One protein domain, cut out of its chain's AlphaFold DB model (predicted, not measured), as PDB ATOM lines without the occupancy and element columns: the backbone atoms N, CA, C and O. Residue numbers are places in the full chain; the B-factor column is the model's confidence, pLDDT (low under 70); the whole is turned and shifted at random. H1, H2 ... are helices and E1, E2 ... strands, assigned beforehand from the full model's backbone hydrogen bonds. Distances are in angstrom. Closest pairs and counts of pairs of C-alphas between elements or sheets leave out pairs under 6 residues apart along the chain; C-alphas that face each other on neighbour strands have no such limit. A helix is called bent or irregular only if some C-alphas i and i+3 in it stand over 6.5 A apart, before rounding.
ATOM      1  N   LYS A 773     153.375 200.799 276.704       90.50
ATOM      2  CA  LYS A 773     152.807 202.084 276.277       90.50
ATOM      3  C   LYS A 773     153.451 202.519 274.981       90.50
ATOM      4  O   LYS A 773     154.652 202.346 274.814       90.50
ATOM      5  N   ALA A 774     152.680 203.136 274.107       90.88
ATOM      6  CA  ALA A 774     153.155 203.691 272.861       90.88
ATOM      7  C   ALA A 774     152.556 205.068 272.591       90.88
ATOM      8  O   ALA A 774     151.399 205.349 272.912       90.88
ATOM      9  N   TRP A 775     153.371 205.939 272.009       91.38
ATOM     10  CA  TRP A 775     152.964 207.280 271.616       91.38
ATOM     11  C   TRP A 775     153.823 207.788 270.463       91.38
ATOM     12  O   TRP A 775     154.936 207.315 270.223       91.38
ATOM     13  N   LEU A 776     153.293 208.781 269.759       89.50
ATOM     14  CA  LEU A 776     154.012 209.487 268.712       89.50
ATOM     15  C   LEU A 776     154.710 210.710 269.311       89.50
ATOM     16  O   LEU A 776     154.101 211.473 270.063       89.50
ATOM     17  N   SER A 777     155.975 210.911 268.965       84.50
ATOM     18  CA  SER A 777     156.701 212.149 269.249       84.50
ATOM     19  C   SER A 777     157.246 212.705 267.946       84.50
ATOM     20  O   SER A 777     157.740 211.957 267.106       84.50
ATOM     21  N   THR A 778     157.179 214.016 267.764       80.12
ATOM     22  CA  THR A 778     157.862 214.659 266.643       80.12
ATOM     23  C   THR A 778     159.313 214.869 267.039       80.12
ATOM     24  O   THR A 778     159.596 215.591 267.997       80.12
ATOM     25  N   ASP A 779     160.238 214.252 266.307       68.38
ATOM     26  CA  ASP A 779     161.659 214.509 266.499       68.38
ATOM     27  C   ASP A 779     161.950 215.971 266.111       68.38
ATOM     28  O   ASP A 779     161.756 216.362 264.953       68.38
ATOM     29  N   PRO A 780     162.421 216.807 267.057       63.06
ATOM     30  CA  PRO A 780     162.665 218.221 266.807       63.06
ATOM     31  C   PRO A 780     163.778 218.480 265.780       63.06
ATOM     32  O   PRO A 780     163.880 219.603 265.294       63.06
ATOM     33  N   ARG A 781     164.622 217.487 265.454       61.78
ATOM     34  CA  ARG A 781     165.722 217.632 264.485       61.78
ATOM     35  C   ARG A 781     165.308 217.302 263.058       61.78
ATOM     36  O   ARG A 781     165.736 217.979 262.130       61.78
ATOM     37  N   THR A 782     164.509 216.255 262.882       64.06
ATOM     38  CA  THR A 782     164.083 215.774 261.558       64.06
ATOM     39  C   THR A 782     162.698 216.270 261.161       64.06
ATOM     40  O   THR A 782     162.326 216.143 259.997       64.06
ATOM     41  N   HIS A 783     161.921 216.804 262.112       66.31
ATOM     42  CA  HIS A 783     160.481 217.042 261.967       66.31
ATOM     43  C   HIS A 783     159.701 215.790 261.535       66.31
ATOM     44  O   HIS A 783     158.584 215.898 261.030       66.31
ATOM     45  N   THR A 784     160.275 214.599 261.735       68.25
ATOM     46  CA  THR A 784     159.599 213.331 261.463       68.25
ATOM     47  C   THR A 784     158.939 212.820 262.732       68.25
ATOM     48  O   THR A 784     159.415 213.043 263.846       68.25
ATOM     49  N   ASN A 785     157.799 212.162 262.565       75.94
ATOM     50  CA  ASN A 785     157.102 211.528 263.669       75.94
ATOM     51  C   ASN A 785     157.769 210.179 263.970       75.94
ATOM     52  O   ASN A 785     157.777 209.294 263.118       75.94
ATOM     53  N   ALA A 786     158.309 210.023 265.175       80.44
ATOM     54  CA  ALA A 786     158.902 208.788 265.668       80.44
ATOM     55  C   ALA A 786     157.939 208.079 266.634       80.44
ATOM     56  O   ALA A 786     157.313 208.713 267.491       80.44
ATOM     57  N   LEU A 787     157.837 206.755 266.501       88.25
ATOM     58  CA  LEU A 787     157.136 205.906 267.460       88.25
ATOM     59  C   LEU A 787     158.028 205.684 268.685       88.25
ATOM     60  O   LEU A 787     159.154 205.206 268.562       88.25
ATOM     61  N   HIS A 788     157.500 205.973 269.869       89.56
ATOM     62  CA  HIS A 788     158.094 205.557 271.132       89.56
ATOM     63  C   HIS A 788     157.272 204.424 271.723       89.56
ATOM     64  O   HIS A 788     156.048 204.529 271.786       89.56
ATOM     65  N   VAL A 789     157.946 203.368 272.180       90.62
ATOM     66  CA  VAL A 789     157.317 202.267 272.913       90.62
ATOM     67  C   VAL A 789     158.080 202.024 274.209       90.62
ATOM     68  O   VAL A 789     159.289 201.796 274.204       90.62
ATOM     69  N   GLU A 790     157.368 202.080 275.326       91.00
ATOM     70  CA  GLU A 790     157.839 201.676 276.645       91.00
ATOM     71  C   GLU A 790     157.350 200.247 276.908       91.00
ATOM     72  O   GLU A 790     156.147 199.986 276.879       91.00
ATOM     73  N   GLY A 791     158.273 199.320 277.153       89.44
ATOM     74  CA  GLY A 791     157.961 197.913 277.394       89.44
ATOM     75  C   GLY A 791     159.193 197.104 277.797       89.44
ATOM     76  O   GLY A 791     160.322 197.610 277.829       89.44
ATOM     77  N   LYS A 792     158.986 195.823 278.117       90.94
ATOM     78  CA  LYS A 792     160.082 194.916 278.479       90.94
ATOM     79  C   LYS A 792     160.879 194.548 277.231       90.94
ATOM     80  O   LYS A 792     160.341 193.922 276.325       90.94
ATOM     81  N   HIS A 793     162.161 194.890 277.215       91.38
ATOM     82  CA  HIS A 793     163.077 194.574 276.124       91.38
ATOM     83  C   HIS A 793     164.178 193.624 276.593       91.38
ATOM     84  O   HIS A 793     164.550 193.616 277.767       91.38
ATOM     85  N   ALA A 794     164.674 192.799 275.678       94.38
ATOM     86  CA  ALA A 794     165.766 191.864 275.918       94.38
ATOM     87  C   ALA A 794     166.446 191.492 274.593       94.38
ATOM     88  O   ALA A 794     166.053 191.957 273.526       94.38
ATOM     89  N   THR A 795     167.470 190.645 274.664       95.56
ATOM     90  CA  THR A 795     168.103 190.038 273.483       95.56
ATOM     91  C   THR A 795     167.726 188.561 273.404       95.56
ATOM     92  O   THR A 795     167.614 187.902 274.441       95.56
ATOM     93  N   VAL A 796     167.517 188.027 272.202       95.44
ATOM     94  CA  VAL A 796     167.275 186.596 271.988       95.44
ATOM     95  C   VAL A 796     168.544 185.821 272.324       95.44
ATOM     96  O   VAL A 796     169.583 185.999 271.695       95.44
ATOM     97  N   LYS A 797     168.463 184.945 273.325       95.31
ATOM     98  CA  LYS A 797     169.580 184.103 273.770       95.31
ATOM     99  C   LYS A 797     169.573 182.726 273.123       95.31
ATOM    100  O   LYS A 797     170.627 182.123 272.954       95.31
ATOM    101  N   THR A 798     168.390 182.172 272.892       94.38
ATOM    102  CA  THR A 798     168.241 180.834 272.314       94.38
ATOM    103  C   THR A 798     166.970 180.788 271.490       94.38
ATOM    104  O   THR A 798     165.928 181.238 271.973       94.38
ATOM    105  N   LEU A 799     167.056 180.216 270.290       94.31
ATOM    106  CA  LEU A 799     165.940 180.070 269.358       94.31
ATOM    107  C   LEU A 799     165.857 178.625 268.852       94.31
ATOM    108  O   LEU A 799     166.825 178.082 268.328       94.31
ATOM    109  N   VAL A 800     164.689 177.993 268.985       93.19
ATOM    110  CA  VAL A 800     164.448 176.631 268.486       93.19
ATOM    111  C   VAL A 800     163.112 176.560 267.757       93.19
ATOM    112  O   VAL A 800     162.053 176.596 268.376       93.19
ATOM    113  N   TRP A 801     163.144 176.385 266.438       90.44
ATOM    114  CA  TRP A 801     161.943 176.146 265.638       90.44
ATOM    115  C   TRP A 801     161.403 174.725 265.853       90.44
ATOM    116  O   TRP A 801     162.115 173.748 265.617       90.44
ATOM    117  N   ARG A 802     160.137 174.601 266.273       84.50
ATOM    118  CA  ARG A 802     159.440 173.311 266.449       84.50
ATOM    119  C   ARG A 802     158.756 172.852 265.163       84.50
ATOM    120  O   ARG A 802     158.817 171.677 264.814       84.50
ATOM    121  N   THR A 803     158.106 173.779 264.468       80.88
ATOM    122  CA  THR A 803     157.376 173.554 263.208       80.88
ATOM    123  C   THR A 803     157.674 174.701 262.235       80.88
ATOM    124  O   THR A 803     158.531 175.542 262.506       80.88
ATOM    125  N   ASN A 804     157.002 174.737 261.078       72.69
ATOM    126  CA  ASN A 804     157.088 175.869 260.141       72.69
ATOM    127  C   ASN A 804     156.499 177.168 260.706       72.69
ATOM    128  O   ASN A 804     156.784 178.239 260.189       72.69
ATOM    129  N   ASP A 805     155.697 177.081 261.759       79.00
ATOM    130  CA  ASP A 805     154.906 178.188 262.281       79.00
ATOM    131  C   ASP A 805     155.041 178.371 263.800       79.00
ATOM    132  O   ASP A 805     154.322 179.181 264.377       79.00
ATOM    133  N   LEU A 806     155.946 177.641 264.462       87.19
ATOM    134  CA  LEU A 806     156.182 177.752 265.902       87.19
ATOM    135  C   LEU A 806     157.672 177.708 266.226       87.19
ATOM    136  O   LEU A 806     158.383 176.775 265.831       87.19
ATOM    137  N   ALA A 807     158.111 178.667 267.034       90.94
ATOM    138  CA  ALA A 807     159.453 178.740 267.589       90.94
ATOM    139  C   ALA A 807     159.418 178.917 269.108       90.94
ATOM    140  O   ALA A 807     158.564 179.611 269.647       90.94
ATOM    141  N   ASP A 808     160.376 178.310 269.799       92.94
ATOM    142  CA  ASP A 808     160.662 178.580 271.201       92.94
ATOM    143  C   ASP A 808     161.821 179.567 271.315       92.94
ATOM    144  O   ASP A 808     162.906 179.334 270.784       92.94
ATOM    145  N   VAL A 809     161.603 180.630 272.080       93.56
ATOM    146  CA  VAL A 809     162.536 181.731 272.293       93.56
ATOM    147  C   VAL A 809     162.844 181.852 273.781       93.56
ATOM    148  O   VAL A 809     161.946 181.916 274.623       93.56
ATOM    149  N   VAL A 810     164.127 181.916 274.125       94.88
ATOM    150  CA  VAL A 810     164.592 182.272 275.471       94.88
ATOM    151  C   VAL A 810     165.290 183.618 275.390       94.88
ATOM    152  O   VAL A 810     166.213 183.799 274.600       94.88
ATOM    153  N   LEU A 811     164.847 184.559 276.218       94.38
ATOM    154  CA  LEU A 811     165.416 185.903 276.286       94.38
ATOM    155  C   LEU A 811     166.569 185.949 277.287       94.38
ATOM    156  O   LEU A 811     166.532 185.272 278.320       94.38
ATOM    157  N   ASP A 812     167.585 186.758 277.008       92.62
ATOM    158  CA  ASP A 812     168.692 186.932 277.937       92.62
ATOM    159  C   ASP A 812     168.214 187.540 279.263       92.62
ATOM    160  O   ASP A 812     167.308 188.374 279.307       92.62
ATOM    161  N   GLY A 813     168.757 187.037 280.372       85.62
ATOM    162  CA  GLY A 813     168.285 187.360 281.723       85.62
ATOM    163  C   GLY A 813     166.896 186.809 282.104       85.62
ATOM    164  O   GLY A 813     166.470 186.996 283.241       85.62
ATOM    165  N   SER A 814     166.188 186.100 281.214       85.94
ATOM    166  CA  SER A 814     164.880 185.490 281.498       85.94
ATOM    167  C   SER A 814     165.000 183.991 281.793       85.94
ATOM    168  O   SER A 814     165.696 183.254 281.100       85.94
ATOM    169  N   VAL A 815     164.262 183.510 282.799       84.88
ATOM    170  CA  VAL A 815     164.058 182.066 283.046       84.88
ATOM    171  C   VAL A 815     162.876 181.489 282.258       84.88
ATOM    172  O   VAL A 815     162.671 180.275 282.244       84.88
ATOM    173  N   LEU A 816     162.093 182.361 281.622       87.94
ATOM    174  CA  LEU A 816     160.914 182.002 280.845       87.94
ATOM    175  C   LEU A 816     161.299 181.646 279.409       87.94
ATOM    176  O   LEU A 816     162.117 182.338 278.793       87.94
ATOM    177  N   ARG A 817     160.663 180.596 278.894       90.06
ATOM    178  CA  ARG A 817     160.639 180.222 277.482       90.06
ATOM    179  C   ARG A 817     159.330 180.720 276.881       90.06
ATOM    180  O   ARG A 817     158.263 180.387 277.388       90.06
ATOM    181  N   TYR A 818     159.425 181.488 275.809       91.88
ATOM    182  CA  TYR A 818     158.289 181.993 275.049       91.88
ATOM    183  C   TYR A 818     158.101 181.114 273.821       91.88
ATOM    184  O   TYR A 818     159.056 180.893 273.086       91.88
ATOM    185  N   THR A 819     156.892 180.626 273.582       91.75
ATOM    186  CA  THR A 819     156.530 180.015 272.303       91.75
ATOM    187  C   THR A 819     155.898 181.100 271.444       91.75
ATOM    188  O   THR A 819     154.925 181.735 271.862       91.75
ATOM    189  N   VAL A 820     156.468 181.341 270.266       91.06
ATOM    190  CA  VAL A 820     156.073 182.398 269.333       91.06
ATOM    191  C   VAL A 820     155.723 181.830 267.959       91.06
ATOM    192  O   VAL A 820     156.222 180.776 267.567       91.06
ATOM    193  N   LYS A 821     154.864 182.543 267.229       90.50
ATOM    194  CA  LYS A 821     154.388 182.209 265.884       90.50
ATOM    195  C   LYS A 821     154.486 183.444 264.975       90.50
ATOM    196  O   LYS A 821     154.055 184.515 265.409       90.50
ATOM    197  N   PRO A 822     155.033 183.338 263.751       89.62
ATOM    198  CA  PRO A 822     154.981 184.437 262.787       89.62
ATOM    199  C   PRO A 822     153.523 184.754 262.411       89.62
ATOM    200  O   PRO A 822     152.662 183.871 262.472       89.62
ATOM    201  N   LEU A 823     153.227 186.010 262.049       86.25
ATOM    202  CA  LEU A 823     151.849 186.407 261.703       86.25
ATOM    203  C   LEU A 823     151.348 185.685 260.447       86.25
ATOM    204  O   LEU A 823     150.182 185.308 260.395       86.25
ATOM    205  N   ASN A 824     152.250 185.432 259.494       83.00
ATOM    206  CA  ASN A 824     152.002 184.602 258.319       83.00
ATOM    207  C   ASN A 824     152.847 183.322 258.394       83.00
ATOM    208  O   ASN A 824     153.957 183.365 258.918       83.00
ATOM    209  N   PRO A 825     152.375 182.172 257.876       76.12
ATOM    210  CA  PRO A 825     153.187 180.959 257.813       76.12
ATOM    211  C   PRO A 825     154.451 181.165 256.969       76.12
ATOM    212  O   PRO A 825     154.372 181.686 255.858       76.12
ATOM    213  N   VAL A 826     155.599 180.688 257.460       79.44
ATOM    214  CA  VAL A 826     156.899 180.881 256.799       79.44
ATOM    215  C   VAL A 826     157.530 179.541 256.440       79.44
ATOM    216  O   VAL A 826     157.567 178.592 257.228       79.44
ATOM    217  N   HIS A 827     158.035 179.439 255.213       79.06
ATOM    218  CA  HIS A 827     158.787 178.268 254.776       79.06
ATOM    219  C   HIS A 827     160.175 178.235 255.421       79.06
ATOM    220  O   HIS A 827     160.750 179.270 255.731       79.06
ATOM    221  N   GLY A 828     160.761 177.042 255.564       76.94
ATOM    222  CA  GLY A 828     162.029 176.852 256.280       76.94
ATOM    223  C   GLY A 828     163.186 177.766 255.850       76.94
ATOM    224  O   GLY A 828     164.018 178.089 256.686       76.94
ATOM    225  N   VAL A 829     163.215 178.204 254.587       80.88
ATOM    226  CA  VAL A 829     164.268 179.075 254.035       80.88
ATOM    227  C   VAL A 829     164.164 180.526 254.527       80.88
ATOM    228  O   VAL A 829     165.189 181.181 254.631       80.88
ATOM    229  N   GLY A 830     162.962 181.014 254.855       82.62
ATOM    230  CA  GLY A 830     162.735 182.398 255.304       82.62
ATOM    231  C   GLY A 830     162.705 182.571 256.823       82.62
ATOM    232  O   GLY A 830     162.416 183.651 257.314       82.62
ATOM    233  N   ARG A 831     162.962 181.510 257.600       86.38
ATOM    234  CA  ARG A 831     162.864 181.561 259.070       86.38
ATOM    235  C   ARG A 831     163.906 182.466 259.716       86.38
ATOM    236  O   ARG A 831     163.624 183.047 260.757       86.38
ATOM    237  N   ASP A 832     165.082 182.566 259.107       87.00
ATOM    238  CA  ASP A 832     166.153 183.425 259.609       87.00
ATOM    239  C   ASP A 832     165.809 184.909 259.404       87.00
ATOM    240  O   ASP A 832     166.299 185.746 260.150       87.00
ATOM    241  N   ASP A 833     164.929 185.249 258.459       88.44
ATOM    242  CA  ASP A 833     164.448 186.626 258.283       88.44
ATOM    243  C   ASP A 833     163.392 187.004 259.340       88.44
ATOM    244  O   ASP A 833     163.173 188.182 259.616       88.44
ATOM    245  N   GLU A 834     162.747 186.006 259.956       90.81
ATOM    246  CA  GLU A 834     161.710 186.222 260.962       90.81
ATOM    247  C   GLU A 834     162.284 186.544 262.340       90.81
ATOM    248  O   GLU A 834     161.781 187.457 262.985       90.81
ATOM    249  N   ILE A 835     163.271 185.774 262.817       93.69
ATOM    250  CA  ILE A 835     163.927 185.959 264.122       93.69
ATOM    251  C   ILE A 835     165.247 185.180 264.181       93.69
ATOM    252  O   ILE A 835     165.325 184.037 263.724       93.69
ATOM    253  N   GLN A 836     166.266 185.759 264.816       94.00
ATOM    254  CA  GLN A 836     167.591 185.166 265.005       94.00
ATOM    255  C   GLN A 836     168.078 185.252 266.457       94.00
ATOM    256  O   GLN A 836     167.626 186.060 267.272       94.00
ATOM    257  N   GLU A 837     169.048 184.402 266.800       94.56
ATOM    258  CA  GLU A 837     169.800 184.564 268.046       94.56
ATOM    259  C   GLU A 837     170.628 185.854 267.998       94.56
ATOM    260  O   GLU A 837     171.327 186.120 267.024       94.56
ATOM    261  N   GLY A 838     170.573 186.649 269.067       93.12
ATOM    262  CA  GLY A 838     171.202 187.971 269.121       93.12
ATOM    263  C   GLY A 838     170.283 189.131 268.733       93.12
ATOM    264  O   GLY A 838     170.646 190.279 268.996       93.12
ATOM    265  N   ASP A 839     169.087 188.860 268.202       94.44
ATOM    266  CA  ASP A 839     168.116 189.912 267.901       94.44
ATOM    267  C   ASP A 839     167.664 190.637 269.163       94.44
ATOM    268  O   ASP A 839     167.445 190.034 270.222       94.44
ATOM    269  N   ARG A 840     167.481 191.954 269.051       94.69
ATOM    270  CA  ARG A 840     166.848 192.735 270.110       94.69
ATOM    271  C   ARG A 840     165.345 192.683 269.937       94.69
ATOM    272  O   ARG A 840     164.819 192.937 268.854       94.69
ATOM    273  N   VAL A 841     164.665 192.387 271.036       95.19
ATOM    274  CA  VAL A 841     163.219 192.229 271.045       95.19
ATOM    275  C   VAL A 841     162.560 193.060 272.129       95.19
ATOM    276  O   VAL A 841     163.109 193.245 273.217       95.19
ATOM    277  N   LEU A 842     161.352 193.524 271.832       94.62
ATOM    278  CA  LEU A 842     160.468 194.237 272.743       94.62
ATOM    279  C   LEU A 842     159.157 193.459 272.882       94.62
ATOM    280  O   LEU A 842     158.534 193.096 271.888       94.62
ATOM    281  N   LEU A 843     158.726 193.203 274.113       92.50
ATOM    282  CA  LEU A 843     157.440 192.570 274.393       92.50
ATOM    283  C   LEU A 843     156.343 193.638 274.451       92.50
ATOM    284  O   LEU A 843     156.416 194.559 275.266       92.50
ATOM    285  N   VAL A 844     155.337 193.495 273.588       91.69
ATOM    286  CA  VAL A 844     154.240 194.448 273.385       91.69
ATOM    287  C   VAL A 844     152.931 193.666 273.311       91.69
ATOM    288  O   VAL A 844     152.642 193.018 272.307       91.69
ATOM    289  N   GLY A 845     152.158 193.678 274.399       89.25
ATOM    290  CA  GLY A 845     150.869 192.996 274.507       89.25
ATOM    291  C   GLY A 845     150.979 191.497 274.246       89.25
ATOM    292  O   GLY A 845     151.509 190.766 275.083       89.25
ATOM    293  N   TYR A 846     150.477 191.042 273.095       89.19
ATOM    294  CA  TYR A 846     150.550 189.630 272.674       89.19
ATOM    295  C   TYR A 846     151.696 189.331 271.711       89.19
ATOM    296  O   TYR A 846     151.748 188.239 271.145       89.19
ATOM    297  N   TYR A 847     152.610 190.276 271.514       93.12
ATOM    298  CA  TYR A 847     153.637 190.178 270.493       93.12
ATOM    299  C   TYR A 847     155.044 190.400 271.033       93.12
ATOM    300  O   TYR A 847     155.277 191.084 272.030       93.12
ATOM    301  N   MET A 848     155.986 189.805 270.317       94.62
ATOM    302  CA  MET A 848     157.411 190.053 270.386       94.62
ATOM    303  C   MET A 848     157.800 190.817 269.123       94.62
ATOM    304  O   MET A 848     157.679 190.302 268.014       94.62
ATOM    305  N   VAL A 849     158.223 192.061 269.299       95.38
ATOM    306  CA  VAL A 849     158.658 192.959 268.229       95.38
ATOM    307  C   VAL A 849     160.158 192.819 268.062       95.38
ATOM    308  O   VAL A 849     160.877 192.947 269.052       95.38
ATOM    309  N   ILE A 850     160.630 192.599 266.839       95.00
ATOM    310  CA  ILE A 850     162.059 192.570 266.517       95.00
ATOM    311  C   ILE A 850     162.477 193.936 265.981       95.00
ATOM    312  O   ILE A 850     161.789 194.532 265.146       95.00
ATOM    313  N   ALA A 851     163.586 194.451 266.510       90.88
ATOM    314  CA  ALA A 851     164.115 195.751 266.132       90.88
ATOM    315  C   ALA A 851     165.635 195.711 265.945       90.88
ATOM    316  O   ALA A 851     166.368 195.163 266.770       90.88
ATOM    317  N   VAL A 852     166.103 196.360 264.881       89.19
ATOM    318  CA  VAL A 852     167.518 196.469 264.518       89.19
ATOM    319  C   VAL A 852     167.963 197.924 264.645       89.19
ATOM    320  O   VAL A 852     167.196 198.849 264.388       89.19
ATOM    321  N   GLU A 853     169.193 198.136 265.094       85.56
ATOM    322  CA  GLU A 853     169.779 199.469 265.227       85.56
ATOM    323  C   GLU A 853     170.103 200.025 263.831       85.56
ATOM    324  O   GLU A 853     170.787 199.364 263.050       85.56
ATOM    325  N   GLU A 854     169.614 201.221 263.504       81.94
ATOM    326  CA  GLU A 854     169.830 201.846 262.195       81.94
ATOM    327  C   GLU A 854     170.184 203.333 262.352       81.94
ATOM    328  O   GLU A 854     169.636 204.047 263.201       81.94
ATOM    329  N   GLU A 855     171.131 203.810 261.539       70.19
ATOM    330  CA  GLU A 855     171.500 205.225 261.507       70.19
ATOM    331  C   GLU A 855     170.369 206.040 260.874       70.19
ATOM    332  O   GLU A 855     170.018 205.876 259.704       70.19
ATOM    333  N   LEU A 856     169.790 206.957 261.649       65.81
ATOM    334  CA  LEU A 856     168.761 207.861 261.155       65.81
ATOM    335  C   LEU A 856     169.375 208.878 260.176       65.81
ATOM    336  O   LEU A 856     170.508 209.322 260.387       65.81
ATOM    337  N   PRO A 857     168.604 209.377 259.187       60.84
ATOM    338  CA  PRO A 857     169.078 210.352 258.194       60.84
ATOM    339  C   PRO A 857     169.702 211.641 258.769       60.84
ATOM    340  O   PRO A 857     170.398 212.358 258.056       60.84
ATOM    341  N   ALA A 858     169.461 211.949 260.050       60.97
ATOM    342  CA  ALA A 858     170.007 213.108 260.762       60.97
ATOM    343  C   ALA A 858     171.202 212.797 261.691       60.97
ATOM    344  O   ALA A 858     171.539 213.618 262.545       60.97
ATOM    345  N   GLY A 859     171.840 211.628 261.557       60.00
ATOM    346  CA  GLY A 859     173.021 211.253 262.349       60.00
ATOM    347  C   GLY A 859     172.713 210.886 263.807       60.00
ATOM    348  O   GLY A 859     173.576 211.020 264.673       60.00
ATOM    349  N   GLY A 860     171.475 210.472 264.092       64.50
ATOM    350  CA  GLY A 860     171.073 209.866 265.364       64.50
ATOM    351  C   GLY A 860     170.972 208.345 265.242       64.50
ATOM    352  O   GLY A 860     170.755 207.830 264.152       64.50
ATOM    353  N   VAL A 861     171.102 207.629 266.356       68.94
ATOM    354  CA  VAL A 861     170.860 206.180 266.405       68.94
ATOM    355  C   VAL A 861     169.374 205.946 266.672       68.94
ATOM    356  O   VAL A 861     168.852 206.417 267.685       68.94
ATOM    357  N   GLY A 862     168.693 205.263 265.753       77.12
ATOM    358  CA  GLY A 862     167.294 204.861 265.878       77.12
ATOM    359  C   GLY A 862     167.136 203.344 265.850       77.12
ATOM    360  O   GLY A 862     168.078 202.609 265.567       77.12
ATOM    361  N   TRP A 863     165.925 202.876 266.145       85.62
ATOM    362  CA  TRP A 863     165.557 201.468 266.022       85.62
ATOM    363  C   TRP A 863     164.605 201.304 264.845       85.62
ATOM    364  O   TRP A 863     163.565 201.961 264.785       85.62
ATOM    365  N   CYS A 864     164.965 200.432 263.915       87.50
ATOM    366  CA  CYS A 864     164.126 200.024 262.808       87.50
ATOM    367  C   CYS A 864     163.367 198.759 263.203       87.50
ATOM    368  O   CYS A 864     163.973 197.749 263.552       87.50
ATOM    369  N   MET A 865     162.038 198.833 263.199       91.31
ATOM    370  CA  MET A 865     161.183 197.686 263.476       91.31
ATOM    371  C   MET A 865     161.132 196.797 262.235       91.31
ATOM    372  O   MET A 865     160.737 197.270 261.173       91.31
ATOM    373  N   THR A 866     161.541 195.537 262.365       91.75
ATOM    374  CA  THR A 866     161.666 194.625 261.219       91.75
ATOM    375  C   THR A 866     160.579 193.566 261.184       91.75
ATOM    376  O   THR A 866     160.219 193.130 260.098       91.75
ATOM    377  N   ASN A 867     160.032 193.158 262.334       94.38
ATOM    378  CA  ASN A 867     159.015 192.108 262.374       94.38
ATOM    379  C   ASN A 867     158.213 192.080 263.687       94.38
ATOM    380  O   ASN A 867     158.649 192.603 264.718       94.38
ATOM    381  N   TRP A 868     157.064 191.402 263.652       94.31
ATOM    382  CA  TRP A 868     156.242 191.050 264.807       94.31
ATOM    383  C   TRP A 868     155.990 189.543 264.843       94.31
ATOM    384  O   TRP A 868     155.504 188.957 263.880       94.31
ATOM    385  N   MET A 869     156.208 188.924 266.001       92.69
ATOM    386  CA  MET A 869     155.832 187.534 266.254       92.69
ATOM    387  C   MET A 869     154.791 187.451 267.363       92.69
ATOM    388  O   MET A 869     154.930 188.083 268.407       92.69
ATOM    389  N   ARG A 870     153.747 186.648 267.173       91.00
ATOM    390  CA  ARG A 870     152.697 186.433 268.174       91.00
ATOM    391  C   ARG A 870     153.180 185.474 269.252       91.00
ATOM    392  O   ARG A 870     153.609 184.368 268.944       91.00
ATOM    393  N   VAL A 871     153.061 185.856 270.517       89.44
ATOM    394  CA  VAL A 871     153.337 184.988 271.667       89.44
ATOM    395  C   VAL A 871     152.117 184.103 271.915       89.44
ATOM    396  O   VAL A 871     151.033 184.597 272.221       89.44
ATOM    397  N   VAL A 872     152.291 182.791 271.783       85.94
ATOM    398  CA  VAL A 872     151.220 181.792 271.957       85.94
ATOM    399  C   VAL A 872     151.335 181.021 273.272       85.94
ATOM    400  O   VAL A 872     150.363 180.418 273.717       85.94
ATOM    401  N   GLY A 873     152.495 181.062 273.931       83.12
ATOM    402  CA  GLY A 873     152.689 180.406 275.220       83.12
ATOM    403  C   GLY A 873     153.918 180.905 275.968       83.12
ATOM    404  O   GLY A 873     154.861 181.423 275.370       83.12
ATOM    405  N   VAL A 874     153.901 180.738 277.290       84.19
ATOM    406  CA  VAL A 874     155.037 181.031 278.168       84.19
ATOM    407  C   VAL A 874     155.177 179.908 279.188       84.19
ATOM    408  O   VAL A 874     154.247 179.610 279.935       84.19
ATOM    409  N   GLU A 875     156.351 179.288 279.228       83.81
ATOM    410  CA  GLU A 875     156.692 178.223 280.168       83.81
ATOM    411  C   GLU A 875     157.852 178.674 281.063       83.81
ATOM    412  O   GLU A 875     158.845 179.230 280.585       83.81
ATOM    413  N   GLU A 876     157.780 178.392 282.367       73.25
ATOM    414  CA  GLU A 876     158.988 178.431 283.193       73.25
ATOM    415  C   GLU A 876     159.940 177.343 282.697       73.25
ATOM    416  O   GLU A 876     159.624 176.151 282.734       73.25
ATOM    417  N   GLY A 877     161.133 177.740 282.248       57.44
ATOM    418  CA  GLY A 877     162.174 176.771 281.952       57.44
ATOM    419  C   GLY A 877     162.425 175.913 283.190       57.44
ATOM    420  O   GLY A 877     162.498 176.429 284.307       57.44
ATOM    421  N   LEU A 878     162.574 174.595 283.011       46.69
ATOM    422  CA  LEU A 878     163.028 173.682 284.062       46.69
ATOM    423  C   LEU A 878     164.451 174.072 284.484       46.69
ATOM    424  O   LEU A 878     165.446 173.481 284.065       46.69
ATOM    425  N   VAL A 879     164.568 175.094 285.329       49.16
ATOM    426  CA  VAL A 879     165.830 175.457 285.949       49.16
ATOM    427  C   VAL A 879     166.150 174.324 286.912       49.16
ATOM    428  O   VAL A 879     165.499 174.160 287.948       49.16
ATOM    429  N   SER A 880     167.144 173.505 286.557       47.72
ATOM    430  CA  SER A 880     167.616 172.430 287.430       47.72
ATOM    431  C   SER A 880     167.858 172.967 288.847       47.72
ATOM    432  O   SER A 880     168.254 174.119 289.035       47.72
ATOM    433  N   ARG A 881     167.670 172.133 289.875       48.12
ATOM    434  CA  ARG A 881     167.877 172.530 291.282       48.12
ATOM    435  C   ARG A 881     169.275 173.143 291.525       48.12
ATOM    436  O   ARG A 881     169.428 174.003 292.386       48.12
ATOM    437  N   ARG A 882     170.279 172.764 290.714       49.19
ATOM    438  CA  ARG A 882     171.618 173.388 290.665       49.19
ATOM    439  C   ARG A 882     171.623 174.793 290.043       49.19
ATOM    440  O   ARG A 882     172.350 175.648 290.537       49.19
ATOM    441  N   GLY A 883     170.834 175.038 288.997       52.94
ATOM    442  CA  GLY A 883     170.670 176.353 288.365       52.94
ATOM    443  C   GLY A 883     170.004 177.380 289.284       52.94
ATOM    444  O   GLY A 883     170.501 178.497 289.392       52.94
ATOM    445  N   ARG A 884     168.969 176.982 290.046       51.94
ATOM    446  CA  ARG A 884     168.319 177.854 291.051       51.94
ATOM    447  C   ARG A 884     169.277 178.277 292.168       51.94
ATOM    448  O   ARG A 884     169.253 179.427 292.590       51.94
ATOM    449  N   ASN A 885     170.156 177.376 292.609       51.47
ATOM    450  CA  ASN A 885     171.170 177.696 293.619       51.47
ATOM    451  C   ASN A 885     172.297 178.592 293.073       51.47
ATOM    452  O   ASN A 885     172.870 179.360 293.835       51.47
ATOM    453  N   ARG A 886     172.611 178.525 291.771       54.91
ATOM    454  CA  ARG A 886     173.581 179.438 291.141       54.91
ATOM    455  C   ARG A 886     173.013 180.843 290.945       54.91
ATOM    456  O   ARG A 886     173.706 181.791 291.276       54.91
ATOM    457  N   LEU A 887     171.761 180.971 290.499       53.19
ATOM    458  CA  LEU A 887     171.087 182.271 290.353       53.19
ATOM    459  C   LEU A 887     170.950 183.001 291.698       53.19
ATOM    460  O   LEU A 887     171.339 184.158 291.792       53.19
ATOM    461  N   ARG A 888     170.549 182.293 292.767       51.25
ATOM    462  CA  ARG A 888     170.529 182.856 294.132       51.25
ATOM    463  C   ARG A 888     171.903 183.312 294.630       51.25
ATOM    464  O   ARG A 888     171.987 184.289 295.361       51.25
ATOM    465  N   ASN A 889     172.974 182.618 294.242       45.19
ATOM    466  CA  ASN A 889     174.334 183.008 294.619       45.19
ATOM    467  C   ASN A 889     174.868 184.185 293.785       45.19
ATOM    468  O   ASN A 889     175.730 184.906 294.275       45.19
ATOM    469  N   CYS A 890     174.367 184.395 292.562       48.22
ATOM    470  CA  CYS A 890     174.707 185.558 291.739       48.22
ATOM    471  C   CYS A 890     173.949 186.820 292.179       48.22
ATOM    472  O   CYS A 890     174.557 187.881 292.253       48.22
ATOM    473  N   GLU A 891     172.667 186.710 292.545       43.50
ATOM    474  CA  GLU A 891     171.893 187.831 293.111       43.50
ATOM    475  C   GLU A 891     172.447 188.269 294.478       43.50
ATOM    476  O   GLU A 891     172.571 189.460 294.739       43.50
ATOM    477  N   ALA A 892     172.901 187.326 295.312       45.69
ATOM    478  CA  ALA A 892     173.548 187.633 296.592       45.69
ATOM    479  C   ALA A 892     174.960 188.247 296.461       45.69
ATOM    480  O   ALA A 892     175.493 188.742 297.449       45.69
ATOM    481  N   GLN A 893     175.581 188.211 295.275       43.50
ATOM    482  CA  GLN A 893     176.892 188.824 295.016       43.50
ATOM    483  C   GLN A 893     176.803 190.187 294.309       43.50
ATOM    484  O   GLN A 893     177.810 190.888 294.246       43.50
TER     485      GLN A 893
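This is residues 773 to 893 of the 905 residues of an uncharacterized protein of Venturia effusa (UniProt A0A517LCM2). A small closed barrel of six strands forms the body, with two hairpins, E1 with E2 and the far part of E6 with E7, reaching beyond it at one end and a tail helix, H2, beyond it at the other. The short helix H1 packs on the outside of the barrel. The printed part has 121 residues, with two named helices and seven named strands in the order E1 E2 E3 E4 H1 E5 E6 E7 H2. The class is mixed, helices and strands, and round the ring run E2 E3 E4 E7 E6 E5 and back to E2, with antiparallel neighbours throughout. The whole is loose, with a radius of gyration of the C-alphas of 17.0 A, and flat, spanning 54 by 43 by 23 A.

In the barrel, E2, residues 785 to 801, bends by 87 degrees at residue 798 and has staggered pairing. Its residues 785 to 790 pair with E1, residues 773 to 778, where N 775 and O 788 are 3.0 A apart. Its residues 792 to 795 pair with E5, residues 840 to 844, with N 841 and O 794 at 2.9 A. Its residues 796 to 801 pair with E3, residues 807 to 811, with N 800 and O 808 at 2.9 A. E4, residues 816 to 822, lies on the other side of E3 from E2, with N 809 and O 818 at 2.8 A. E7, residues 861 to 876, bends by 90 degrees at residue 872 and is the antiparallel neighbour of E4, with N 819 and O 873 at 2.8 A. E6, residues 847 to 855, is the neighbour of E7, with N 850 and O 867 at 2.9 A, and of E5, with N 849 and O 842 at 2.8 A. E1 E2 E3 E4 and E5 E6 E7 are meanders, each strand the antiparallel neighbour of the one before. H1, residues 828 to 834, is on the barrel, outside it, at a height over the sheet of 8.0 A and over none of the strands; its closest C-alpha pair with E7 is Glu 834 and Asn 867, 6.6 A. H1 is irregular, with C-alphas 829 and 832 7.3 A apart, and has 0 of 3 O i to N i+4 pairs but 2 of 4 O i to N i+3 pairs within hydrogen-bond range. H2, residues 881 to 893, is not on the barrel, and every O i to N i+4 pair in it is within range.

E2 measures 35.8 A, E7 34.5 A, E6 25.0 A, E4 19.2 A and H2 19.0 A from first to last C-alpha. E1 begins at C-alpha 773 (152.807, 202.084, 276.277), and H2 ends at C-alpha 893 (176.892, 188.824, 295.016).

The two C-alphas farthest apart, those of His 783 and Arg 881, are 53.8 A apart. The printed part has no cut and no long link. Residues 888 to 893, which belong to H2, stand free. Mean pLDDT of the printed part is 80.6, with residues 779 to 784, 856 to 861 and 877 to 893 under 70.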